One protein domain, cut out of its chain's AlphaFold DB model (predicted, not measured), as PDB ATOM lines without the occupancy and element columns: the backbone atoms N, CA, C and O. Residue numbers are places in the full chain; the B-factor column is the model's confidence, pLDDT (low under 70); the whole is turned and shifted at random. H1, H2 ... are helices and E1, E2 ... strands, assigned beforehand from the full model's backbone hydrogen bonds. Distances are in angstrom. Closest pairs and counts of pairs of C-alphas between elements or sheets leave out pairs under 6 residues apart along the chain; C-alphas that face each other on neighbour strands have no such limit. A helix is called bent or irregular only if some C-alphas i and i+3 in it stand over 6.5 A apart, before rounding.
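This is residues 162 to 317 of the 319 residues of the protein "Putative dna primase large subunit" of Phaeomoniella chlamydospora (UniProt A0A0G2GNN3). Two helical hairpins, H3 with H4 and H5 with H6, are packed crosswise to make a body of four helices, and a smaller lobe joins it at one end, a ribbon of two parallel strands, E1 and E2, with H2 over one face and short H1 at the far end. After H6 the short helices H7 and H8 make a tail on the other side of the body, where residues 312 to 317 stick out. The printed part has 156 residues with eight named helices and two named strands, in the order H1 E1 H2 E2 H3 H4 H5 H6 H7 H8. The class is mostly helix, and the sheet has the order E1, E2. The whole is only just compact, close to loose, with a radius of gyration of the C-alphas of 17.6 A, and its outline is elongated, 60 by 38 by 31 A.

H1, residues 162 to 166, begins at C-alpha 162, (-109.111, -64.414, 134.103), and is 6.5 A long from first to last C-alpha. E1, residues 172 to 177, is 16.4 A long. H2 covers residues 183 to 198 over 22.8 A. E2, residues 205 to 210, is also 16.4 A long. H3, residues 214 to 233, is the longest helix, 29.5 A, and begins at C-alpha 214, (-110.067, -69.313, 100.739). H4, residues 237 to 252, measures 21.4 A, and H5, residues 258 to 276, 27.1 A. H6, residues 290 to 302, measures 19.0 A. H7, residues 305 to 308, is 4.9 A long. H8, residues 311 to 317, is 10.9 A long and ends at C-alpha 317, (-124.599, -42.470, 88.339). H3 and H6 are only just irregular: C-alphas 229 and 232 are 6.7 A apart, and so are C-alphas 293 and 296.

H3 and H5 are the hub, touching three helices each. H3 and H4 form a helical hairpin at a shallow tilt of 17 degrees, opposite ways, with the C-alphas of Leu 233 and Ala 240 closest at 5.6 A. H5 and H6 form another, at a shallow tilt of 28 degrees, opposite ways, with the C-alphas of Ile 275 and Gly 291 closest at 5.9 A. Between the hairpins, H3 touches H5 with residues 221 to 226 alone, about perpendicular at 74 degrees; the closest C-alphas, of Val 222 and Ile 268, are 6.3 A apart. H3 touches H6 with residues 214 to 218 alone, about perpendicular at 78 degrees, closest at Ala 218 and Leu 294, whose C-alphas are 5.7 A apart. H5 touches H4 with residues 260 to 264 alone, about perpendicular at 83 degrees; the closest C-alphas are those of Thr 246 and Ala 260, 4.8 A. H4 and H6 are apart. E1 and E2 are parallel neighbours, 11 degrees between their directions, with N 174 and O 206 at 2.8 A and N 208 and O 174 at 2.8 A, both within hydrogen-bond range. E1, H2 and E2 make a strand-helix-strand unit, two parallel neighbour strands with a helix between them along the chain, and its crossover is right-handed. H2 and E2 are near each other, with 6 pairs of C-alphas within 10 A. H1 and H2 are only just apart, closest at 8.0 A. H6 and H7 meet only through their link, and H7 and H8 are apart. Every O i to N i+4 pair is within hydrogen-bond range in H1, H2, H4 and H5; in H3 14 of 16 are, in H6 7 of 9 and in H8 1 of 3, beside 2 of 4 O i to N i+3 pairs, while H7 is too short for an i+4 pair.

The two C-alphas farthest apart are those of Glu 168 and Ile 316, 60.9 A. The printed part has no cut. The link from H5 to H6, residues 277 to 289, is long. Mean pLDDT of the printed part is 83.1; 28 residues are under 70, among them 251 to 259 and 303 to 317.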
ATOM      1  N   THR A 162    -108.760 -63.246 133.284       85.12
ATOM      2  CA  THR A 162    -109.111 -64.414 134.103       85.12
ATOM      3  C   THR A 162    -108.340 -65.646 133.650       85.12
ATOM      4  O   THR A 162    -107.673 -66.277 134.471       85.12
ATOM      5  N   LEU A 163    -108.358 -65.956 132.352       84.62
ATOM      6  CA  LEU A 163    -107.599 -67.053 131.767       84.62
ATOM      7  C   LEU A 163    -106.107 -66.914 132.083       84.62
ATOM      8  O   LEU A 163    -105.484 -67.868 132.550       84.62
ATOM      9  N   PHE A 164    -105.544 -65.717 131.906       83.00
ATOM     10  CA  PHE A 164    -104.127 -65.466 132.179       83.00
ATOM     11  C   PHE A 164    -103.747 -65.641 133.652       83.00
ATOM     12  O   PHE A 164    -102.643 -66.108 133.932       83.00
ATOM     13  N   SER A 165    -104.652 -65.317 134.581       79.06
ATOM     14  CA  SER A 165    -104.439 -65.509 136.023       79.06
ATOM     15  C   SER A 165    -104.477 -66.969 136.480       79.06
ATOM     16  O   SER A 165    -103.866 -67.308 137.488       79.06
ATOM     17  N   VAL A 166    -105.189 -67.835 135.752       80.38
ATOM     18  CA  VAL A 166    -105.327 -69.261 136.095       80.38
ATOM     19  C   VAL A 166    -104.232 -70.093 135.422       80.38
ATOM     20  O   VAL A 166    -103.804 -71.116 135.954       80.38
ATOM     21  N   VAL A 167    -103.767 -69.657 134.250       75.88
ATOM     22  CA  VAL A 167    -102.755 -70.354 133.452       75.88
ATOM     23  C   VAL A 167    -101.381 -69.725 133.699       75.88
ATOM     24  O   VAL A 167    -100.934 -68.837 132.962       75.88
ATOM     25  N   GLU A 168    -100.703 -70.195 134.752       69.88
ATOM     26  CA  GLU A 168     -99.356 -69.748 135.127       69.88
ATOM     27  C   GLU A 168     -98.320 -70.128 134.057       69.88
ATOM     28  O   GLU A 168     -97.845 -71.261 133.992       69.88
ATOM     29  N   ASN A 169     -97.960 -69.148 133.220       73.06
ATOM     30  CA  ASN A 169     -96.842 -69.192 132.269       73.06
ATOM     31  C   ASN A 169     -96.824 -70.423 131.332       73.06
ATOM     32  O   ASN A 169     -95.753 -70.888 130.943       73.06
ATOM     33  N   ALA A 170     -97.998 -70.955 130.981       84.81
ATOM     34  CA  ALA A 170     -98.122 -72.021 129.991       84.81
ATOM     35  C   ALA A 170     -98.362 -71.447 128.590       84.81
ATOM     36  O   ALA A 170     -98.994 -70.396 128.438       84.81
ATOM     37  N   ASP A 171     -97.891 -72.176 127.580       91.44
ATOM     38  CA  ASP A 171     -98.146 -71.867 126.175       91.44
ATOM     39  C   ASP A 171     -99.643 -71.958 125.858       91.44
ATOM     40  O   ASP A 171    -100.351 -72.851 126.334       91.44
ATOM     41  N   ILE A 172    -100.130 -71.034 125.031       92.44
ATOM     42  CA  ILE A 172    -101.548 -70.911 124.692       92.44
ATOM     43  C   ILE A 172    -101.739 -71.247 123.217       92.44
ATOM     44  O   ILE A 172    -101.094 -70.673 122.342       92.44
ATOM     45  N   SER A 173    -102.653 -72.177 122.940       94.69
ATOM     46  CA  SER A 173    -103.065 -72.539 121.583       94.69
ATOM     47  C   SER A 173    -104.525 -72.168 121.354       94.69
ATOM     48  O   SER A 173    -105.396 -72.617 122.097       94.69
ATOM     49  N   LEU A 174    -104.795 -71.364 120.326       96.19
ATOM     50  CA  LEU A 174    -106.125 -70.859 119.987       96.19
ATOM     51  C   LEU A 174    -106.527 -71.314 118.584       96.19
ATOM     52  O   LEU A 174    -105.707 -71.330 117.666       96.19
ATOM     53  N   LEU A 175    -107.804 -71.655 118.416       96.81
ATOM     54  CA  LEU A 175    -108.396 -72.002 117.127       96.81
ATOM     55  C   LEU A 175    -109.550 -71.052 116.820       96.81
ATOM     56  O   LEU A 175    -110.526 -71.001 117.562       96.81
ATOM     57  N   PHE A 176    -109.471 -70.386 115.674       95.94
ATOM     58  CA  PHE A 176    -110.575 -69.630 115.097       95.94
ATOM     59  C   PHE A 176    -111.157 -70.408 113.916       95.94
ATOM     60  O   PHE A 176    -110.544 -70.489 112.851       95.94
ATOM     61  N   GLY A 177    -112.333 -71.005 114.113       92.31
ATOM     62  CA  GLY A 177    -113.100 -71.653 113.050       92.31
ATOM     63  C   GLY A 177    -114.114 -70.689 112.443       92.31
ATOM     64  O   GLY A 177    -114.961 -70.176 113.164       92.31
ATOM     65  N   GLY A 178    -114.037 -70.462 111.132       88.50
ATOM     66  CA  GLY A 178    -114.800 -69.406 110.466       88.50
ATOM     67  C   GLY A 178    -114.235 -68.034 110.812       88.50
ATOM     68  O   GLY A 178    -114.943 -67.206 111.378       88.50
ATOM     69  N   ILE A 179    -112.943 -67.821 110.533       91.12
ATOM     70  CA  ILE A 179    -112.235 -66.580 110.887       91.12
ATOM     71  C   ILE A 179    -112.931 -65.329 110.334       91.12
ATOM     72  O   ILE A 179    -112.865 -64.273 110.963       91.12
ATOM     73  N   GLY A 180    -113.643 -65.440 109.206       87.00
ATOM     74  CA  GLY A 180    -114.511 -64.377 108.719       87.00
ATOM     75  C   GLY A 180    -113.709 -63.168 108.266       87.00
ATOM     76  O   GLY A 180    -113.097 -63.226 107.208       87.00
ATOM     77  N   ASP A 181    -113.752 -62.069 109.021       82.94
ATOM     78  CA  ASP A 181    -112.922 -60.869 108.838       82.94
ATOM     79  C   ASP A 181    -111.773 -60.737 109.846       82.94
ATOM     80  O   ASP A 181    -111.127 -59.702 109.904       82.94
ATOM     81  N   ALA A 182    -111.507 -61.781 110.630       91.31
ATOM     82  CA  ALA A 182    -110.494 -61.817 111.678       91.31
ATOM     83  C   ALA A 182    -110.691 -60.808 112.827       91.31
ATOM     84  O   ALA A 182    -109.808 -60.699 113.679       91.31
ATOM     85  N   ARG A 183    -111.851 -60.141 112.960       87.62
ATOM     86  CA  ARG A 183    -112.104 -59.192 114.068       87.62
ATOM     87  C   ARG A 183    -111.840 -59.771 115.457       87.62
ATOM     88  O   ARG A 183    -111.217 -59.116 116.283       87.62
ATOM     89  N   ASN A 184    -112.265 -61.013 115.690       91.19
ATOM     90  CA  ASN A 184    -112.124 -61.687 116.982       91.19
ATOM     91  C   ASN A 184    -110.662 -62.065 117.237       91.19
ATOM     92  O   ASN A 184    -110.181 -62.001 118.365       91.19
ATOM     93  N   LEU A 185    -109.917 -62.389 116.175       95.38
ATOM     94  CA  LEU A 185    -108.474 -62.568 116.261       95.38
ATOM     95  C   LEU A 185    -107.782 -61.251 116.617       95.38
ATOM     96  O   LEU A 185    -106.945 -61.243 117.511       95.38
ATOM     97  N   PHE A 186    -108.136 -60.133 115.979       92.44
ATOM     98  CA  PHE A 186    -107.542 -58.836 116.314       92.44
ATOM     99  C   PHE A 186    -107.895 -58.381 117.733       92.44
ATOM    100  O   PHE A 186    -107.013 -57.891 118.440       92.44
ATOM    101  N   ALA A 187    -109.130 -58.611 118.191       92.56
ATOM    102  CA  ALA A 187    -109.516 -58.398 119.586       92.56
ATOM    103  C   ALA A 187    -108.659 -59.250 120.538       92.56
ATOM    104  O   ALA A 187    -108.091 -58.733 121.496       92.56
ATOM    105  N   THR A 188    -108.472 -60.529 120.208       95.38
ATOM    106  CA  THR A 188    -107.631 -61.459 120.976       95.38
ATOM    107  C   THR A 188    -106.167 -61.023 121.025       95.38
ATOM    108  O   THR A 188    -105.567 -61.004 122.095       95.38
ATOM    109  N   LEU A 189    -105.578 -60.635 119.890       94.00
ATOM    110  CA  LEU A 189    -104.201 -60.132 119.833       94.00
ATOM    111  C   LEU A 189    -104.034 -58.846 120.648       94.00
ATOM    112  O   LEU A 189    -102.992 -58.652 121.271       94.00
ATOM    113  N   THR A 190    -105.055 -57.989 120.666       92.31
ATOM    114  CA  THR A 190    -105.056 -56.754 121.459       92.31
ATOM    115  C   THR A 190    -105.078 -57.063 122.957       92.31
ATOM    116  O   THR A 190    -104.266 -56.514 123.700       92.31
ATOM    117  N   GLU A 191    -105.927 -57.994 123.396       93.25
ATOM    118  CA  GLU A 191    -105.996 -58.417 124.801       93.25
ATOM    119  C   GLU A 191    -104.699 -59.100 125.265       93.25
ATOM    120  O   GLU A 191    -104.204 -58.823 126.361       93.25
ATOM    121  N   ILE A 192    -104.100 -59.941 124.407       93.50
ATOM    122  CA  ILE A 192    -102.764 -60.516 124.630       93.50
ATOM    123  C   ILE A 192    -101.739 -59.393 124.812       93.50
ATOM    124  O   ILE A 192    -101.000 -59.389 125.794       93.50
ATOM    125  N   ALA A 193    -101.703 -58.425 123.890       91.44
ATOM    126  CA  ALA A 193    -100.732 -57.338 123.924       91.44
ATOM    127  C   ALA A 193    -100.856 -56.482 125.193       91.44
ATOM    128  O   ALA A 193     -99.841 -56.168 125.813       91.44
ATOM    129  N   TRP A 194    -102.076 -56.126 125.606       91.44
ATOM    130  CA  TRP A 194    -102.300 -55.375 126.843       91.44
ATOM    131  C   TRP A 194    -101.916 -56.173 128.083       91.44
ATOM    132  O   TRP A 194    -101.246 -55.640 128.966       91.44
ATOM    133  N   THR A 195    -102.278 -57.455 128.136       89.75
ATOM    134  CA  THR A 195    -101.954 -58.294 129.292       89.75
ATOM    135  C   THR A 195    -100.446 -58.503 129.434       89.75
ATOM    136  O   THR A 195     -99.912 -58.324 130.526       89.75
ATOM    137  N   GLU A 196     -99.740 -58.815 128.346       90.19
ATOM    138  CA  GLU A 196     -98.279 -58.986 128.356       90.19
ATOM    139  C   GLU A 196     -97.536 -57.666 128.622       90.19
ATOM    140  O   GLU A 196     -96.443 -57.677 129.182       90.19
ATOM    141  N   ALA A 197     -98.115 -56.514 128.264       91.00
ATOM    142  CA  ALA A 197     -97.552 -55.211 128.617       91.00
ATOM    143  C   ALA A 197     -97.665 -54.910 130.123       91.00
ATOM    144  O   ALA A 197     -96.760 -54.299 130.693       91.00
ATOM    145  N   GLU A 198     -98.757 -55.330 130.770       90.12
ATOM    146  CA  GLU A 198     -98.954 -55.183 132.218       90.12
ATOM    147  C   GLU A 198     -98.144 -56.214 133.019       90.12
ATOM    148  O   GLU A 198     -97.497 -55.868 134.008       90.12
ATOM    149  N   THR A 199     -98.192 -57.482 132.605       87.69
ATOM    150  CA  THR A 199     -97.546 -58.615 133.280       87.69
ATOM    151  C   THR A 199     -96.797 -59.475 132.258       87.69
ATOM    152  O   THR A 199     -97.331 -60.491 131.805       87.69
ATOM    153  N   PRO A 200     -95.560 -59.091 131.892       89.50
ATOM    154  CA  PRO A 200     -94.775 -59.821 130.903       89.50
ATOM    155  C   PRO A 200     -94.535 -61.276 131.306       89.50
ATOM    156  O   PRO A 200     -94.194 -61.572 132.455       89.50
ATOM    157  N   SER A 201     -94.651 -62.179 130.341       87.44
ATOM    158  CA  SER A 201     -94.393 -63.603 130.511       87.44
ATOM    159  C   SER A 201     -93.481 -64.158 129.412       87.44
ATOM    160  O   SER A 201     -93.103 -63.456 128.477       87.44
ATOM    161  N   ASN A 202     -93.095 -65.432 129.537       87.88
ATOM    162  CA  ASN A 202     -92.275 -66.129 128.536       87.88
ATOM    163  C   ASN A 202     -93.105 -67.118 127.700       87.88
ATOM    164  O   ASN A 202     -92.537 -68.030 127.096       87.88
ATOM    165  N   ARG A 203     -94.437 -66.993 127.710       89.25
ATOM    166  CA  ARG A 203     -95.316 -67.953 127.041       89.25
ATOM    167  C   ARG A 203     -95.311 -67.776 125.526       89.25
ATOM    168  O   ARG A 203     -95.193 -66.664 125.012       89.25
ATOM    169  N   SER A 204     -95.501 -68.879 124.814       91.62
ATOM    170  CA  SER A 204     -95.695 -68.883 123.368       91.62
ATOM    171  C   SER A 204     -97.181 -68.916 123.021       91.62
ATOM    172  O   SER A 204     -97.972 -69.604 123.668       91.62
ATOM    173  N   TYR A 205     -97.551 -68.206 121.958       94.25
ATOM    174  CA  TYR A 205     -98.910 -68.185 121.425       94.25
ATOM    175  C   TYR A 205     -98.937 -68.874 120.064       94.25
ATOM    176  O   TYR A 205     -98.261 -68.448 119.128       94.25
ATOM    177  N   HIS A 206     -99.731 -69.934 119.945       96.25
ATOM    178  CA  HIS A 206    -100.008 -70.594 118.677       96.25
ATOM    179  C   HIS A 206    -101.456 -70.334 118.272       96.25
ATOM    180  O   HIS A 206    -102.385 -70.704 118.984       96.25
ATOM    181  N   ILE A 207    -101.665 -69.706 117.119       97.50
ATOM    182  CA  ILE A 207    -103.004 -69.376 116.634       97.50
ATOM    183  C   ILE A 207    -103.228 -70.083 115.306       97.50
ATOM    184  O   ILE A 207    -102.524 -69.834 114.330       97.50
ATOM    185  N   THR A 208    -104.228 -70.957 115.265       97.38
ATOM    186  CA  THR A 208    -104.721 -71.561 114.029       97.38
ATOM    187  C   THR A 208    -105.973 -70.817 113.579       97.38
ATOM    188  O   THR A 208    -106.954 -70.744 114.318       97.38
ATOM    189  N   ILE A 209    -105.960 -70.303 112.351       96.25
ATOM    190  CA  ILE A 209    -107.155 -69.768 111.693       96.25
ATOM    191  C   ILE A 209    -107.634 -70.743 110.622       96.25
ATOM    192  O   ILE A 209    -106.833 -71.366 109.926       96.25
ATOM    193  N   ASN A 210    -108.946 -70.891 110.504       94.31
ATOM    194  CA  ASN A 210    -109.575 -71.764 109.527       94.31
ATOM    195  C   ASN A 210    -110.837 -71.103 108.978       94.31
ATOM    196  O   ASN A 210    -111.632 -70.550 109.737       94.31
ATOM    197  N   ASP A 211    -111.059 -71.217 107.675       93.50
ATOM    198  CA  ASP A 211    -112.286 -70.775 107.024       93.50
ATOM    199  C   ASP A 211    -112.627 -71.712 105.872       93.50
ATOM    200  O   ASP A 211    -111.743 -72.320 105.272       93.50
ATOM    201  N   ILE A 212    -113.914 -71.809 105.550       91.12
ATOM    202  CA  ILE A 212    -114.364 -72.528 104.356       91.12
ATOM    203  C   ILE A 212    -114.112 -71.712 103.082       91.12
ATOM    204  O   ILE A 212    -114.103 -72.275 101.992       91.12
ATOM    205  N   LYS A 213    -113.920 -70.392 103.205       85.94
ATOM    206  CA  LYS A 213    -113.672 -69.475 102.093       85.94
ATOM    207  C   LYS A 213    -112.177 -69.162 101.980       85.94
ATOM    208  O   LYS A 213    -111.668 -68.369 102.777       85.94
ATOM    209  N   PRO A 214    -111.476 -69.648 100.941       89.69
ATOM    210  CA  PRO A 214    -110.067 -69.313 100.739       89.69
ATOM    211  C   PRO A 214    -109.835 -67.803 100.560       89.69
ATOM    212  O   PRO A 214    -108.799 -67.280 100.956       89.69
ATOM    213  N   ALA A 215    -110.828 -67.065 100.050       86.88
ATOM    214  CA  ALA A 215    -110.759 -65.609  99.922       86.88
ATOM    215  C   ALA A 215    -110.662 -64.871 101.272       86.88
ATOM    216  O   ALA A 215    -110.004 -63.833 101.342       86.88
ATOM    217  N   ALA A 216    -111.270 -65.399 102.343       88.06
ATOM    218  CA  ALA A 216    -111.142 -64.825 103.684       88.06
ATOM    219  C   ALA A 216    -109.697 -64.965 104.188       88.06
ATOM    220  O   ALA A 216    -109.072 -63.977 104.568       88.06
ATOM    221  N   ILE A 217    -109.130 -66.169 104.054       94.19
ATOM    222  CA  ILE A 217    -107.733 -66.456 104.403       94.19
ATOM    223  C   ILE A 217    -106.762 -65.613 103.564       94.19
ATOM    224  O   ILE A 217    -105.811 -65.058 104.108       94.19
ATOM    225  N   ALA A 218    -107.008 -65.466 102.258       93.50
ATOM    226  CA  ALA A 218    -106.193 -64.624 101.381       93.50
ATOM    227  C   ALA A 218    -106.185 -63.158 101.840       93.50
ATOM    228  O   ALA A 218    -105.124 -62.534 101.876       93.50
ATOM    229  N   ARG A 219    -107.349 -62.609 102.222       91.00
ATOM    230  CA  ARG A 219    -107.455 -61.235 102.734       91.00
ATOM    231  C   ARG A 219    -106.683 -61.086 104.043       91.00
ATOM    232  O   ARG A 219    -105.890 -60.157 104.168       91.00
ATOM    233  N   ASP A 220    -106.880 -61.997 104.991       93.12
ATOM    234  CA  ASP A 220    -106.219 -61.923 106.298       93.12
ATOM    235  C   ASP A 220    -104.704 -62.067 106.175       93.12
ATOM    236  O   ASP A 220    -103.961 -61.340 106.828       93.12
ATOM    237  N   LEU A 221    -104.230 -62.909 105.254       95.75
ATOM    238  CA  LEU A 221    -102.808 -63.028 104.951       95.75
ATOM    239  C   LEU A 221    -102.213 -61.713 104.419       95.75
ATOM    240  O   LEU A 221    -101.114 -61.335 104.820       95.75
ATOM    241  N   VAL A 222    -102.939 -60.977 103.571       95.00
ATOM    242  CA  VAL A 222    -102.523 -59.632 103.126       95.00
ATOM    243  C   VAL A 222    -102.461 -58.659 104.308       95.00
ATOM    244  O   VAL A 222    -101.484 -57.919 104.438       95.00
ATOM    245  N   VAL A 223    -103.453 -58.686 105.207       93.44
ATOM    246  CA  VAL A 223    -103.444 -57.870 106.434       93.44
ATOM    247  C   VAL A 223    -102.242 -58.218 107.314       93.44
ATOM    248  O   VAL A 223    -101.559 -57.320 107.801       93.44
ATOM    249  N   PHE A 224    -101.911 -59.499 107.466       95.62
ATOM    250  CA  PHE A 224    -100.742 -59.941 108.227       95.62
ATOM    251  C   PHE A 224     -99.421 -59.460 107.622       95.62
ATOM    252  O   PHE A 224     -98.518 -59.086 108.366       95.62
ATOM    253  N   PHE A 225     -99.305 -59.392 106.294       96.38
ATOM    254  CA  PHE A 225     -98.130 -58.809 105.642       96.38
ATOM    255  C   PHE A 225     -98.000 -57.307 105.913       96.38
ATOM    256  O   PHE A 225     -96.899 -56.845 106.211       96.38
ATOM    257  N   LEU A 226     -99.108 -56.559 105.877       93.31
ATOM    258  CA  LEU A 226     -99.116 -55.140 106.252       93.31
ATOM    259  C   LEU A 226     -98.724 -54.947 107.724       93.31
ATOM    260  O   LEU A 226     -97.905 -54.087 108.038       93.31
ATOM    261  N   LEU A 227     -99.252 -55.772 108.633       92.31
ATOM    262  CA  LEU A 227     -98.859 -55.741 110.046       92.31
ATOM    263  C   LEU A 227     -97.373 -56.075 110.222       92.31
ATOM    264  O   LEU A 227     -96.678 -55.385 110.963       92.31
ATOM    265  N   ASN A 228     -96.860 -57.074 109.499       93.69
ATOM    266  CA  ASN A 228     -95.444 -57.439 109.517       93.69
ATOM    267  C   ASN A 228     -94.541 -56.293 109.031       93.69
ATOM    268  O   ASN A 228     -93.474 -56.072 109.598       93.69
ATOM    269  N   GLU A 229     -94.967 -55.551 108.005       92.62
ATOM    270  CA  GLU A 229     -94.271 -54.347 107.541       92.62
ATOM    271  C   GLU A 229     -94.294 -53.227 108.588       92.62
ATOM    272  O   GLU A 229     -93.307 -52.508 108.734       92.62
ATOM    273  N   LEU A 230     -95.380 -53.096 109.355       89.44
ATOM    274  CA  LEU A 230     -95.516 -52.071 110.391       89.44
ATOM    275  C   LEU A 230     -94.590 -52.307 111.598       89.44
ATOM    276  O   LEU A 230     -94.091 -51.336 112.169       89.44
ATOM    277  N   LEU A 231     -94.321 -53.567 111.966       86.50
ATOM    278  CA  LEU A 231     -93.510 -53.938 113.139       86.50
ATOM    279  C   LEU A 231     -92.166 -53.178 113.252       86.50
ATOM    280  O   LEU A 231     -91.915 -52.568 114.294       86.50
ATOM    281  N   PRO A 232     -91.287 -53.152 112.225       85.88
ATOM    282  CA  PRO A 232     -90.018 -52.423 112.303       85.88
ATOM    283  C   PRO A 232     -90.165 -50.898 112.167       85.88
ATOM    284  O   PRO A 232     -89.207 -50.169 112.438       85.88
ATOM    285  N   LEU A 233     -91.328 -50.395 111.737       80.19
ATOM    286  CA  LEU A 233     -91.546 -48.990 111.377       80.19
ATOM    287  C   LEU A 233     -91.947 -48.090 112.548       80.19
ATOM    288  O   LEU A 233     -92.098 -46.889 112.337       80.19
ATOM    289  N   GLY A 234     -92.027 -48.597 113.784       60.50
ATOM    290  CA  GLY A 234     -92.379 -47.814 114.985       60.50
ATOM    291  C   GLY A 234     -91.493 -46.585 115.281       60.50
ATOM    292  O   GLY A 234     -91.739 -45.873 116.249       60.50
ATOM    293  N   LYS A 235     -90.466 -46.319 114.459       56.28
ATOM    294  CA  LYS A 235     -89.576 -45.147 114.516       56.28
ATOM    295  C   LYS A 235     -89.645 -44.226 113.282       56.28
ATOM    296  O   LYS A 235     -89.021 -43.170 113.309       56.28
ATOM    297  N   ASP A 236     -90.365 -44.599 112.218       73.12
ATOM    298  CA  ASP A 236     -90.553 -43.795 110.995       73.12
ATOM    299  C   ASP A 236     -92.053 -43.480 110.809       73.12
ATOM    300  O   ASP A 236     -92.772 -44.233 110.140       73.12
ATOM    301  N   PRO A 237     -92.550 -42.382 111.411       72.50
ATOM    302  CA  PRO A 237     -93.981 -42.093 111.475       72.50
ATOM    303  C   PRO A 237     -94.619 -41.918 110.093       72.50
ATOM    304  O   PRO A 237     -95.780 -42.268 109.910       72.50
ATOM    305  N   LYS A 238     -93.863 -41.446 109.090       69.94
ATOM    306  CA  LYS A 238     -94.392 -41.239 107.734       69.94
ATOM    307  C   LYS A 238     -94.636 -42.560 107.011       69.94
ATOM    308  O   LYS A 238     -95.675 -42.725 106.378       69.94
ATOM    309  N   LYS A 239     -93.704 -43.512 107.104       74.62
ATOM    310  CA  LYS A 239     -93.891 -44.840 106.496       74.62
ATOM    311  C   LYS A 239     -94.932 -45.660 107.242       74.62
ATOM    312  O   LYS A 239     -95.771 -46.282 106.598       74.62
ATOM    313  N   ALA A 240     -94.920 -45.606 108.575       77.38
ATOM    314  CA  ALA A 240     -95.945 -46.244 109.393       77.38
ATOM    315  C   ALA A 240     -97.351 -45.759 109.006       77.38
ATOM    316  O   ALA A 240     -98.260 -46.572 108.865       77.38
ATOM    317  N   LEU A 241     -97.517 -44.455 108.745       75.44
ATOM    318  CA  LEU A 241     -98.795 -43.880 108.326       75.44
ATOM    319  C   LEU A 241     -99.311 -44.462 107.001       75.44
ATOM    320  O   LEU A 241    -100.496 -44.765 106.897       75.44
ATOM    321  N   VAL A 242     -98.448 -44.683 106.005       76.31
ATOM    322  CA  VAL A 242     -98.855 -45.304 104.726       76.31
ATOM    323  C   VAL A 242     -99.387 -46.724 104.943       76.31
ATOM    324  O   VAL A 242    -100.429 -47.091 104.388       76.31
ATOM    325  N   VAL A 243     -98.708 -47.510 105.782       84.69
ATOM    326  CA  VAL A 243     -99.124 -48.878 106.116       84.69
ATOM    327  C   VAL A 243    -100.445 -48.870 106.892       84.69
ATOM    328  O   VAL A 243    -101.371 -49.585 106.516       84.69
ATOM    329  N   MET A 244    -100.577 -48.008 107.907       81.62
ATOM    330  CA  MET A 244    -101.810 -47.847 108.691       81.62
ATOM    331  C   MET A 244    -102.996 -47.390 107.835       81.62
ATOM    332  O   MET A 244    -104.089 -47.938 107.962       81.62
ATOM    333  N   ASN A 245    -102.784 -46.450 106.912       74.69
ATOM    334  CA  ASN A 245    -103.813 -46.028 105.963       74.69
ATOM    335  C   ASN A 245    -104.252 -47.197 105.083       74.69
ATOM    336  O   ASN A 245    -105.441 -47.432 104.900       74.69
ATOM    337  N   THR A 246    -103.298 -47.974 104.573       82.31
ATOM    338  CA  THR A 246    -103.612 -49.137 103.733       82.31
ATOM    339  C   THR A 246    -104.410 -50.180 104.513       82.31
ATOM    340  O   THR A 246    -105.433 -50.640 104.017       82.31
ATOM    341  N   LEU A 247    -104.017 -50.483 105.755       82.94
ATOM    342  CA  LEU A 247    -104.775 -51.350 106.665       82.94
ATOM    343  C   LEU A 247    -106.212 -50.853 106.860       82.94
ATOM    344  O   LEU A 247    -107.153 -51.624 106.685       82.94
ATOM    345  N   HIS A 248    -106.389 -49.562 107.157       79.31
ATOM    346  CA  HIS A 248    -107.709 -48.956 107.317       79.31
ATOM    347  C   HIS A 248    -108.576 -49.142 106.069       79.31
ATOM    348  O   HIS A 248    -109.721 -49.587 106.171       79.31
ATOM    349  N   PHE A 249    -108.030 -48.842 104.886       74.06
ATOM    350  CA  PHE A 249    -108.794 -48.932 103.647       74.06
ATOM    351  C   PHE A 249    -109.080 -50.379 103.221       74.06
ATOM    352  O   PHE A 249    -110.128 -50.635 102.644       74.06
ATOM    353  N   VAL A 250    -108.197 -51.333 103.530       78.62
ATOM    354  CA  VAL A 250    -108.435 -52.768 103.287       78.62
ATOM    355  C   VAL A 250    -109.531 -53.312 104.202       78.62
ATOM    356  O   VAL A 250    -110.349 -54.123 103.768       78.62
ATOM    357  N   TYR A 251    -109.540 -52.884 105.464       69.38
ATOM    358  CA  TYR A 251    -110.393 -53.470 106.494       69.38
ATOM    359  C   TYR A 251    -111.782 -52.826 106.571       69.38
ATOM    360  O   TYR A 251    -112.789 -53.518 106.713       69.38
ATOM    361  N   SER A 252    -111.844 -51.500 106.456       61.88
ATOM    362  CA  SER A 252    -113.020 -50.727 106.870       61.88
ATOM    363  C   SER A 252    -113.633 -49.877 105.764       61.88
ATOM    364  O   SER A 252    -114.754 -49.395 105.933       61.88
ATOM    365  N   ALA A 253    -112.945 -49.678 104.638       56.78
ATOM    366  CA  ALA A 253    -113.378 -48.718 103.631       56.78
ATOM    367  C   ALA A 253    -113.759 -49.387 102.302       56.78
ATOM    368  O   ALA A 253    -113.014 -50.201 101.764       56.78
ATOM    369  N   PRO A 254    -114.903 -49.017 101.705       50.91
ATOM    370  CA  PRO A 254    -115.291 -49.527 100.392       50.91
ATOM    371  C   PRO A 254    -114.485 -48.909  99.239       50.91
ATOM    372  O   PRO A 254    -114.580 -49.387  98.113       50.91
ATOM    373  N   ILE A 255    -113.754 -47.825  99.504       55.19
ATOM    374  CA  ILE A 255    -113.101 -46.973  98.514       55.19
ATOM    375  C   ILE A 255    -111.712 -46.644  99.031       55.19
ATOM    376  O   ILE A 255    -111.565 -46.244 100.183       55.19
ATOM    377  N   MET A 256    -110.707 -46.811  98.179       65.12
ATOM    378  CA  MET A 256    -109.303 -46.732  98.556       65.12
ATOM    379  C   MET A 256    -108.588 -45.662  97.723       65.12
ATOM    380  O   MET A 256    -108.588 -45.766  96.495       65.12
ATOM    381  N   PRO A 257    -107.942 -44.662  98.351       63.72
ATOM    382  CA  PRO A 257    -107.116 -43.690  97.645       63.72
ATOM    383  C   PRO A 257    -106.019 -44.369  96.825       63.72
ATOM    384  O   PRO A 257    -105.505 -45.426  97.205       63.72
ATOM    385  N   GLN A 258    -105.600 -43.735  95.728       62.41
ATOM    386  CA  GLN A 258    -104.640 -44.331  94.798       62.41
ATOM    387  C   GLN A 258    -103.320 -44.733  95.479       62.41
ATOM    388  O   GLN A 258    -102.743 -45.762  95.132       62.41
ATOM    389  N   LEU A 259    -102.852 -43.962  96.466       63.41
ATOM    390  CA  LEU A 259    -101.650 -44.286  97.237       63.41
ATOM    391  C   LEU A 259    -101.799 -45.600  98.021       63.41
ATOM    392  O   LEU A 259    -100.942 -46.476  97.917       63.41
ATOM    393  N   ALA A 260    -102.901 -45.755  98.760       71.94
ATOM    394  CA  ALA A 260    -103.205 -46.975  99.504       71.94
ATOM    395  C   ALA A 260    -103.444 -48.161  98.557       71.94
ATOM    396  O   ALA A 260    -102.975 -49.260  98.831       71.94
ATOM    397  N   SER A 261    -104.077 -47.928  97.403       74.62
ATOM    398  CA  SER A 261    -104.279 -48.949  96.369       74.62
ATOM    399  C   SER A 261    -102.951 -49.434  95.791       74.62
ATOM    400  O   SER A 261    -102.682 -50.631  95.788       74.62
ATOM    401  N   LYS A 262    -102.051 -48.524  95.402       75.75
ATOM    402  CA  LYS A 262    -100.693 -48.875  94.951       75.75
ATOM    403  C   LYS A 262     -99.935 -49.674  96.009       75.75
ATOM    404  O   LYS A 262     -99.244 -50.635  95.670       75.75
ATOM    405  N   HIS A 263    -100.066 -49.286  97.277       82.44
ATOM    406  CA  HIS A 263     -99.425 -49.997  98.374       82.44
ATOM    407  C   HIS A 263    -100.012 -51.401  98.568       82.44
ATOM    408  O   HIS A 263     -99.253 -52.365  98.541       82.44
ATOM    409  N   LEU A 264    -101.340 -51.535  98.631       86.50
ATOM    410  CA  LEU A 264    -102.036 -52.821  98.674       86.50
ATOM    411  C   LEU A 264    -101.603 -53.733  97.524       86.50
ATOM    412  O   LEU A 264    -101.272 -54.893  97.745       86.50
ATOM    413  N   GLN A 265    -101.578 -53.211  96.298       85.88
ATOM    414  CA  GLN A 265    -101.173 -53.966  95.119       85.88
ATOM    415  C   GLN A 265     -99.755 -54.511  95.278       85.88
ATOM    416  O   GLN A 265     -99.527 -55.704  95.079       85.88
ATOM    417  N   LYS A 266     -98.809 -53.678  95.722       89.75
ATOM    418  CA  LYS A 266     -97.448 -54.122  96.049       89.75
ATOM    419  C   LYS A 266     -97.450 -55.212  97.129       89.75
ATOM    420  O   LYS A 266     -96.750 -56.209  96.970       89.75
ATOM    421  N   THR A 267     -98.241 -55.059  98.188       94.62
ATOM    422  CA  THR A 267     -98.352 -56.069  99.247       94.62
ATOM    423  C   THR A 267     -98.881 -57.398  98.708       94.62
ATOM    424  O   THR A 267     -98.307 -58.436  99.014       94.62
ATOM    425  N   ILE A 268     -99.913 -57.398  97.858       93.25
ATOM    426  CA  ILE A 268    -100.459 -58.631  97.266       93.25
ATOM    427  C   ILE A 268     -99.397 -59.341  96.413       93.25
ATOM    428  O   ILE A 268     -99.250 -60.559  96.519       93.25
ATOM    429  N   HIS A 269     -98.603 -58.599  95.627       94.44
ATOM    430  CA  HIS A 269     -97.472 -59.181  94.891       94.44
ATOM    431  C   HIS A 269     -96.460 -59.844  95.838       94.44
ATOM    432  O   HIS A 269     -96.010 -60.954  95.565       94.44
ATOM    433  N   MET A 270     -96.136 -59.197  96.964       96.81
ATOM    434  CA  MET A 270     -95.232 -59.762  97.971       96.81
ATOM    435  C   MET A 270     -95.800 -61.030  98.618       96.81
ATOM    436  O   MET A 270     -95.052 -61.976  98.842       96.81
ATOM    437  N   VAL A 271     -97.107 -61.075  98.891       97.44
ATOM    438  CA  VAL A 271     -97.770 -62.275  99.431       97.44
ATOM    439  C   VAL A 271     -97.677 -63.433  98.438       97.44
ATOM    440  O   VAL A 271     -97.307 -64.536  98.825       97.44
ATOM    441  N   ILE A 272     -97.972 -63.189  97.158       96.88
ATOM    442  CA  ILE A 272     -97.867 -64.207  96.100       96.88
ATOM    443  C   ILE A 272     -96.443 -64.746  96.011       96.88
ATOM    444  O   ILE A 272     -96.252 -65.959  96.079       96.88
ATOM    445  N   GLN A 273     -95.455 -63.851  95.922       97.69
ATOM    446  CA  GLN A 273     -94.048 -64.232  95.863       97.69
ATOM    447  C   GLN A 273     -93.654 -65.070  97.087       97.69
ATOM    448  O   GLN A 273     -93.020 -66.112  96.946       97.69
ATOM    449  N   ALA A 274     -94.089 -64.665  98.281       97.88
ATOM    450  CA  ALA A 274     -93.779 -65.379  99.512       97.88
ATOM    451  C   ALA A 274     -94.415 -66.776  99.589       97.88
ATOM    452  O   ALA A 274     -93.822 -67.686 100.169       97.88
ATOM    453  N   ILE A 275     -95.599 -66.976  99.001       97.75
ATOM    454  CA  ILE A 275     -96.210 -68.306  98.883       97.75
ATOM    455  C   ILE A 275     -95.404 -69.175  97.908       97.75
ATOM    456  O   ILE A 275     -95.077 -70.314  98.234       97.75
ATOM    457  N   GLU A 276     -95.061 -68.644  96.733       96.62
ATOM    458  CA  GLU A 276     -94.355 -69.381  95.673       96.62
ATOM    459  C   GLU A 276     -92.934 -69.783  96.074       96.62
ATOM    460  O   GLU A 276     -92.490 -70.896  95.796       96.62
ATOM    461  N   GLU A 277     -92.230 -68.894  96.772       96.75
ATOM    462  CA  GLU A 277     -90.862 -69.112  97.239       96.75
ATOM    463  C   GLU A 277     -90.801 -69.792  98.614       96.75
ATOM    464  O   GLU A 277     -89.712 -70.081  99.108       96.75
ATOM    465  N   SER A 278     -91.953 -70.054  99.246       94.06
ATOM    466  CA  SER A 278     -92.035 -70.547 100.630       94.06
ATOM    467  C   SER A 278     -91.275 -69.656 101.629       94.06
ATOM    468  O   SER A 278     -90.619 -70.143 102.549       94.06
ATOM    469  N   SER A 279     -91.367 -68.336 101.445       96.06
ATOM    470  CA  SER A 279     -90.633 -67.297 102.181       96.06
ATOM    471  C   SER A 279     -91.549 -66.397 103.029       96.06
ATOM    472  O   SER A 279     -91.307 -65.201 103.197       96.06
ATOM    473  N   LEU A 280     -92.619 -66.975 103.588       96.94
ATOM    474  CA  LEU A 280     -93.537 -66.281 104.500       96.94
ATOM    475  C   LEU A 280     -92.805 -65.713 105.737       96.94
ATOM    476  O   LEU A 280     -91.794 -66.279 106.166       96.94
ATOM    477  N   PRO A 281     -93.317 -64.627 106.355       95.69
ATOM    478  CA  PRO A 281     -92.822 -64.139 107.639       95.69
ATOM    479  C   PRO A 281     -92.730 -65.263 108.674       95.69
ATOM    480  O   PRO A 281     -93.605 -66.120 108.737       95.69
ATOM    481  N   SER A 282     -91.700 -65.240 109.521       94.31
ATOM    482  CA  SER A 282     -91.379 -66.349 110.439       94.31
ATOM    483  C   SER A 282     -92.487 -66.713 111.432       94.31
ATOM    484  O   SER A 282     -92.483 -67.816 111.972       94.31
ATOM    485  N   TRP A 283     -93.420 -65.797 111.685       93.56
ATOM    486  CA  TRP A 283     -94.566 -65.995 112.572       93.56
ATOM    487  C   TRP A 283     -95.822 -66.504 111.844       93.56
ATOM    488  O   TRP A 283     -96.856 -66.704 112.478       93.56
ATOM    489  N   ILE A 284     -95.745 -66.737 110.530       96.00
ATOM    490  CA  ILE A 284     -96.845 -67.216 109.687       96.00
ATOM    491  C   ILE A 284     -96.455 -68.556 109.063       96.00
ATOM    492  O   ILE A 284     -95.361 -68.728 108.531       96.00
ATOM    493  N   SER A 285     -97.384 -69.508 109.072       96.06
ATOM    494  CA  SER A 285     -97.232 -70.788 108.385       96.06
ATOM    495  C   SER A 285     -98.520 -71.147 107.655       96.06
ATOM    496  O   SER A 285     -99.615 -70.939 108.179       96.06
ATOM    497  N   LEU A 286     -98.393 -71.696 106.446       95.81
ATOM    498  CA  LEU A 286     -99.508 -72.251 105.683       95.81
ATOM    499  C   LEU A 286     -99.399 -73.772 105.662       95.81
ATOM    500  O   LEU A 286     -98.320 -74.328 105.446       95.81
ATOM    501  N   ARG A 287    -100.531 -74.460 105.843       93.88
ATOM    502  CA  ARG A 287    -100.569 -75.909 105.626       93.88
ATOM    503  C   ARG A 287    -100.311 -76.231 104.146       93.88
ATOM    504  O   ARG A 287    -100.710 -75.444 103.284       93.88
ATOM    505  N   PRO A 288     -99.703 -77.392 103.837       92.56
ATOM    506  CA  PRO A 288     -99.538 -77.844 102.457       92.56
ATOM    507  C   PRO A 288    -100.863 -77.804 101.682       92.56
ATOM    508  O   PRO A 288    -101.901 -78.185 102.224       92.56
ATOM    509  N   GLY A 289    -100.827 -77.327 100.437       91.81
ATOM    510  CA  GLY A 289    -102.002 -77.172  99.570       91.81
ATOM    511  C   GLY A 289    -102.746 -75.840  99.723       91.81
ATOM    512  O   GLY A 289    -103.230 -75.314  98.731       91.81
ATOM    513  N   VAL A 290    -102.745 -75.215 100.911       95.06
ATOM    514  CA  VAL A 290    -103.460 -73.936 101.123       95.06
ATOM    515  C   VAL A 290    -102.926 -72.848 100.193       95.06
ATOM    516  O   VAL A 290    -103.704 -72.131  99.579       95.06
ATOM    517  N   GLY A 291    -101.603 -72.754 100.022       95.38
ATOM    518  CA  GLY A 291    -101.002 -71.785  99.099       95.38
ATOM    519  C   GLY A 291    -101.532 -71.902  97.662       95.38
ATOM    520  O   GLY A 291    -101.805 -70.883  97.032       95.38
ATOM    521  N   GLU A 292    -101.754 -73.126  97.170       95.75
ATOM    522  CA  GLU A 292    -102.283 -73.385  95.821       95.75
ATOM    523  C   GLU A 292    -103.733 -72.903  95.667       95.75
ATOM    524  O   GLU A 292    -104.120 -72.451  94.590       95.75
ATOM    525  N   GLU A 293    -104.517 -72.925  96.749       95.44
ATOM    526  CA  GLU A 293    -105.883 -72.392  96.782       95.44
ATOM    527  C   GLU A 293    -105.913 -70.853  96.825       95.44
ATOM    528  O   GLU A 293    -106.797 -70.232  96.230       95.44
ATOM    529  N   LEU A 294    -104.946 -70.218  97.501       95.19
ATOM    530  CA  LEU A 294    -104.898 -68.755  97.642       95.19
ATOM    531  C   LEU A 294    -104.360 -68.051  96.389       95.19
ATOM    532  O   LEU A 294    -104.815 -66.956  96.053       95.19
ATOM    533  N   LEU A 295    -103.393 -68.654  95.690       95.31
ATOM    534  CA  LEU A 295    -102.700 -68.023  94.561       95.31
ATOM    535  C   LEU A 295    -103.641 -67.539  93.437       95.31
ATOM    536  O   LEU A 295    -103.491 -66.387  93.021       95.31
ATOM    537  N   PRO A 296    -104.625 -68.324  92.949       91.56
ATOM    538  CA  PRO A 296    -105.563 -67.858  91.924       91.56
ATOM    539  C   PRO A 296    -106.365 -66.627  92.361       91.56
ATOM    540  O   PRO A 296    -106.619 -65.733  91.552       91.56
ATOM    541  N   ILE A 297    -106.729 -66.554  93.643       90.19
ATOM    542  CA  ILE A 297    -107.501 -65.446  94.216       90.19
ATOM    543  C   ILE A 297    -106.643 -64.185  94.265       90.19
ATOM    544  O   ILE A 297    -107.033 -63.149  93.727       90.19
ATOM    545  N   LEU A 298    -105.447 -64.289  94.847       89.75
ATOM    546  CA  LEU A 298    -104.514 -63.169  94.974       89.75
ATOM    547  C   LEU A 298    -104.104 -62.619  93.599       89.75
ATOM    548  O   LEU A 298    -104.066 -61.406  93.400       89.75
ATOM    549  N   ARG A 299    -103.867 -63.497  92.616       89.69
ATOM    550  CA  ARG A 299    -103.551 -63.101  91.232       89.69
ATOM    551  C   ARG A 299    -104.704 -62.345  90.573       89.69
ATOM    552  O   ARG A 299    -104.463 -61.360  89.878       89.69
ATOM    553  N   ARG A 300    -105.952 -62.750  90.830       83.06
ATOM    554  CA  ARG A 300    -107.139 -62.034  90.343       83.06
ATOM    555  C   ARG A 300    -107.261 -60.630  90.946       83.06
ATOM    556  O   ARG A 300    -107.730 -59.727  90.259       83.06
ATOM    557  N   TRP A 301    -106.818 -60.429  92.189       83.44
ATOM    558  CA  TRP A 301    -106.834 -59.119  92.858       83.44
ATOM    559  C   TRP A 301    -105.776 -58.131  92.337       83.44
ATOM    560  O   TRP A 301    -105.914 -56.928  92.566       83.44
ATOM    561  N   ILE A 302    -104.744 -58.612  91.628       76.38
ATOM    562  CA  ILE A 302    -103.682 -57.763  91.059       76.38
ATOM    563  C   ILE A 302    -104.090 -57.060  89.761       76.38
ATOM    564  O   ILE A 302    -103.709 -55.916  89.523       76.38
ATOM    565  N   GLY A 303    -104.825 -57.756  88.894       63.09
ATOM    566  CA  GLY A 303    -105.120 -57.289  87.540       63.09
ATOM    567  C   GLY A 303    -106.577 -56.875  87.361       63.09
ATOM    568  O   GLY A 303    -106.920 -55.692  87.441       63.09
ATOM    569  N   ASP A 304    -107.419 -57.880  87.110       50.91
ATOM    570  CA  ASP A 304    -108.760 -57.748  86.527       50.91
ATOM    571  C   ASP A 304    -109.718 -56.876  87.345       50.91
ATOM    572  O   ASP A 304    -110.578 -56.205  86.791       50.91
ATOM    573  N   THR A 305    -109.588 -56.827  88.670       51.03
ATOM    574  CA  THR A 305    -110.504 -56.031  89.504       51.03
ATOM    575  C   THR A 305    -110.336 -54.523  89.340       51.03
ATOM    576  O   THR A 305    -111.298 -53.796  89.570       51.03
ATOM    577  N   SER A 306    -109.161 -54.048  88.910       49.53
ATOM    578  CA  SER A 306    -108.920 -52.613  88.688       49.53
ATOM    579  C   SER A 306    -109.709 -52.043  87.502       49.53
ATOM    580  O   SER A 306    -110.005 -50.852  87.488       49.53
ATOM    581  N   THR A 307    -110.091 -52.892  86.540       50.41
ATOM    582  CA  THR A 307    -110.880 -52.529  85.351       50.41
ATOM    583  C   THR A 307    -112.351 -52.937  85.452       50.41
ATOM    584  O   THR A 307    -113.156 -52.489  84.644       50.41
ATOM    585  N   LEU A 308    -112.715 -53.786  86.421       47.41
ATOM    586  CA  LEU A 308    -114.089 -54.273  86.613       47.41
ATOM    587  C   LEU A 308    -114.987 -53.295  87.380       47.41
ATOM    588  O   LEU A 308    -116.206 -53.375  87.253       47.41
ATOM    589  N   PHE A 309    -114.399 -52.407  88.184       49.31
ATOM    590  CA  PHE A 309    -115.119 -51.388  88.953       49.31
ATOM    591  C   PHE A 309    -114.310 -50.086  89.011       49.31
ATOM    592  O   PHE A 309    -113.897 -49.665  90.098       49.31
ATOM    593  N   PRO A 310    -113.996 -49.473  87.860       51.75
ATOM    594  CA  PRO A 310    -113.251 -48.230  87.863       51.75
ATOM    595  C   PRO A 310    -114.100 -47.152  88.546       51.75
ATOM    596  O   PRO A 310    -115.323 -47.113  88.391       51.75
ATOM    597  N   THR A 311    -113.467 -46.264  89.322       47.31
ATOM    598  CA  THR A 311    -114.199 -45.168  89.973       47.31
ATOM    599  C   THR A 311    -115.032 -44.378  88.961       47.31
ATOM    600  O   THR A 311    -116.127 -43.928  89.290       47.31
ATOM    601  N   GLU A 312    -114.544 -44.244  87.725       45.50
ATOM    602  CA  GLU A 312    -115.231 -43.528  86.650       45.50
ATOM    603  C   GLU A 312    -116.676 -44.006  86.418       45.50
ATOM    604  O   GLU A 312    -117.563 -43.171  86.243       45.50
ATOM    605  N   ASP A 313    -116.950 -45.308  86.554       43.12
ATOM    606  CA  ASP A 313    -118.290 -45.886  86.391       43.12
ATOM    607  C   ASP A 313    -119.222 -45.583  87.572       43.12
ATOM    608  O   ASP A 313    -120.447 -45.626  87.442       43.12
ATOM    609  N   ILE A 314    -118.662 -45.239  88.733       46.69
ATOM    610  CA  ILE A 314    -119.426 -44.833  89.918       46.69
ATOM    611  C   ILE A 314    -119.794 -43.339  89.836       46.69
ATOM    612  O   ILE A 314    -120.860 -42.947  90.307       46.69
ATOM    613  N   ILE A 315    -118.974 -42.514  89.172       42.16
ATOM    614  CA  ILE A 315    -119.229 -41.072  88.969       42.16
ATOM    615  C   ILE A 315    -120.443 -40.834  88.051       42.16
ATOM    616  O   ILE A 315    -121.206 -39.886  88.252       42.16
ATOM    617  N   ILE A 316    -120.647 -41.694  87.046       36.69
ATOM    618  CA  ILE A 316    -121.665 -41.500  85.995       36.69
ATOM    619  C   ILE A 316    -123.104 -41.694  86.522       36.69
ATOM    620  O   ILE A 316    -124.054 -41.204  85.917       36.69
ATOM    621  N   GLY A 317    -123.289 -42.326  87.687       34.41
ATOM    622  CA  GLY A 317    -124.599 -42.470  88.339       34.41
ATOM    623  C   GLY A 317    -125.072 -41.252  89.145       34.41
ATOM    624  O   GLY A 317    -126.155 -41.303  89.727       34.41
TER     625      GLY A 317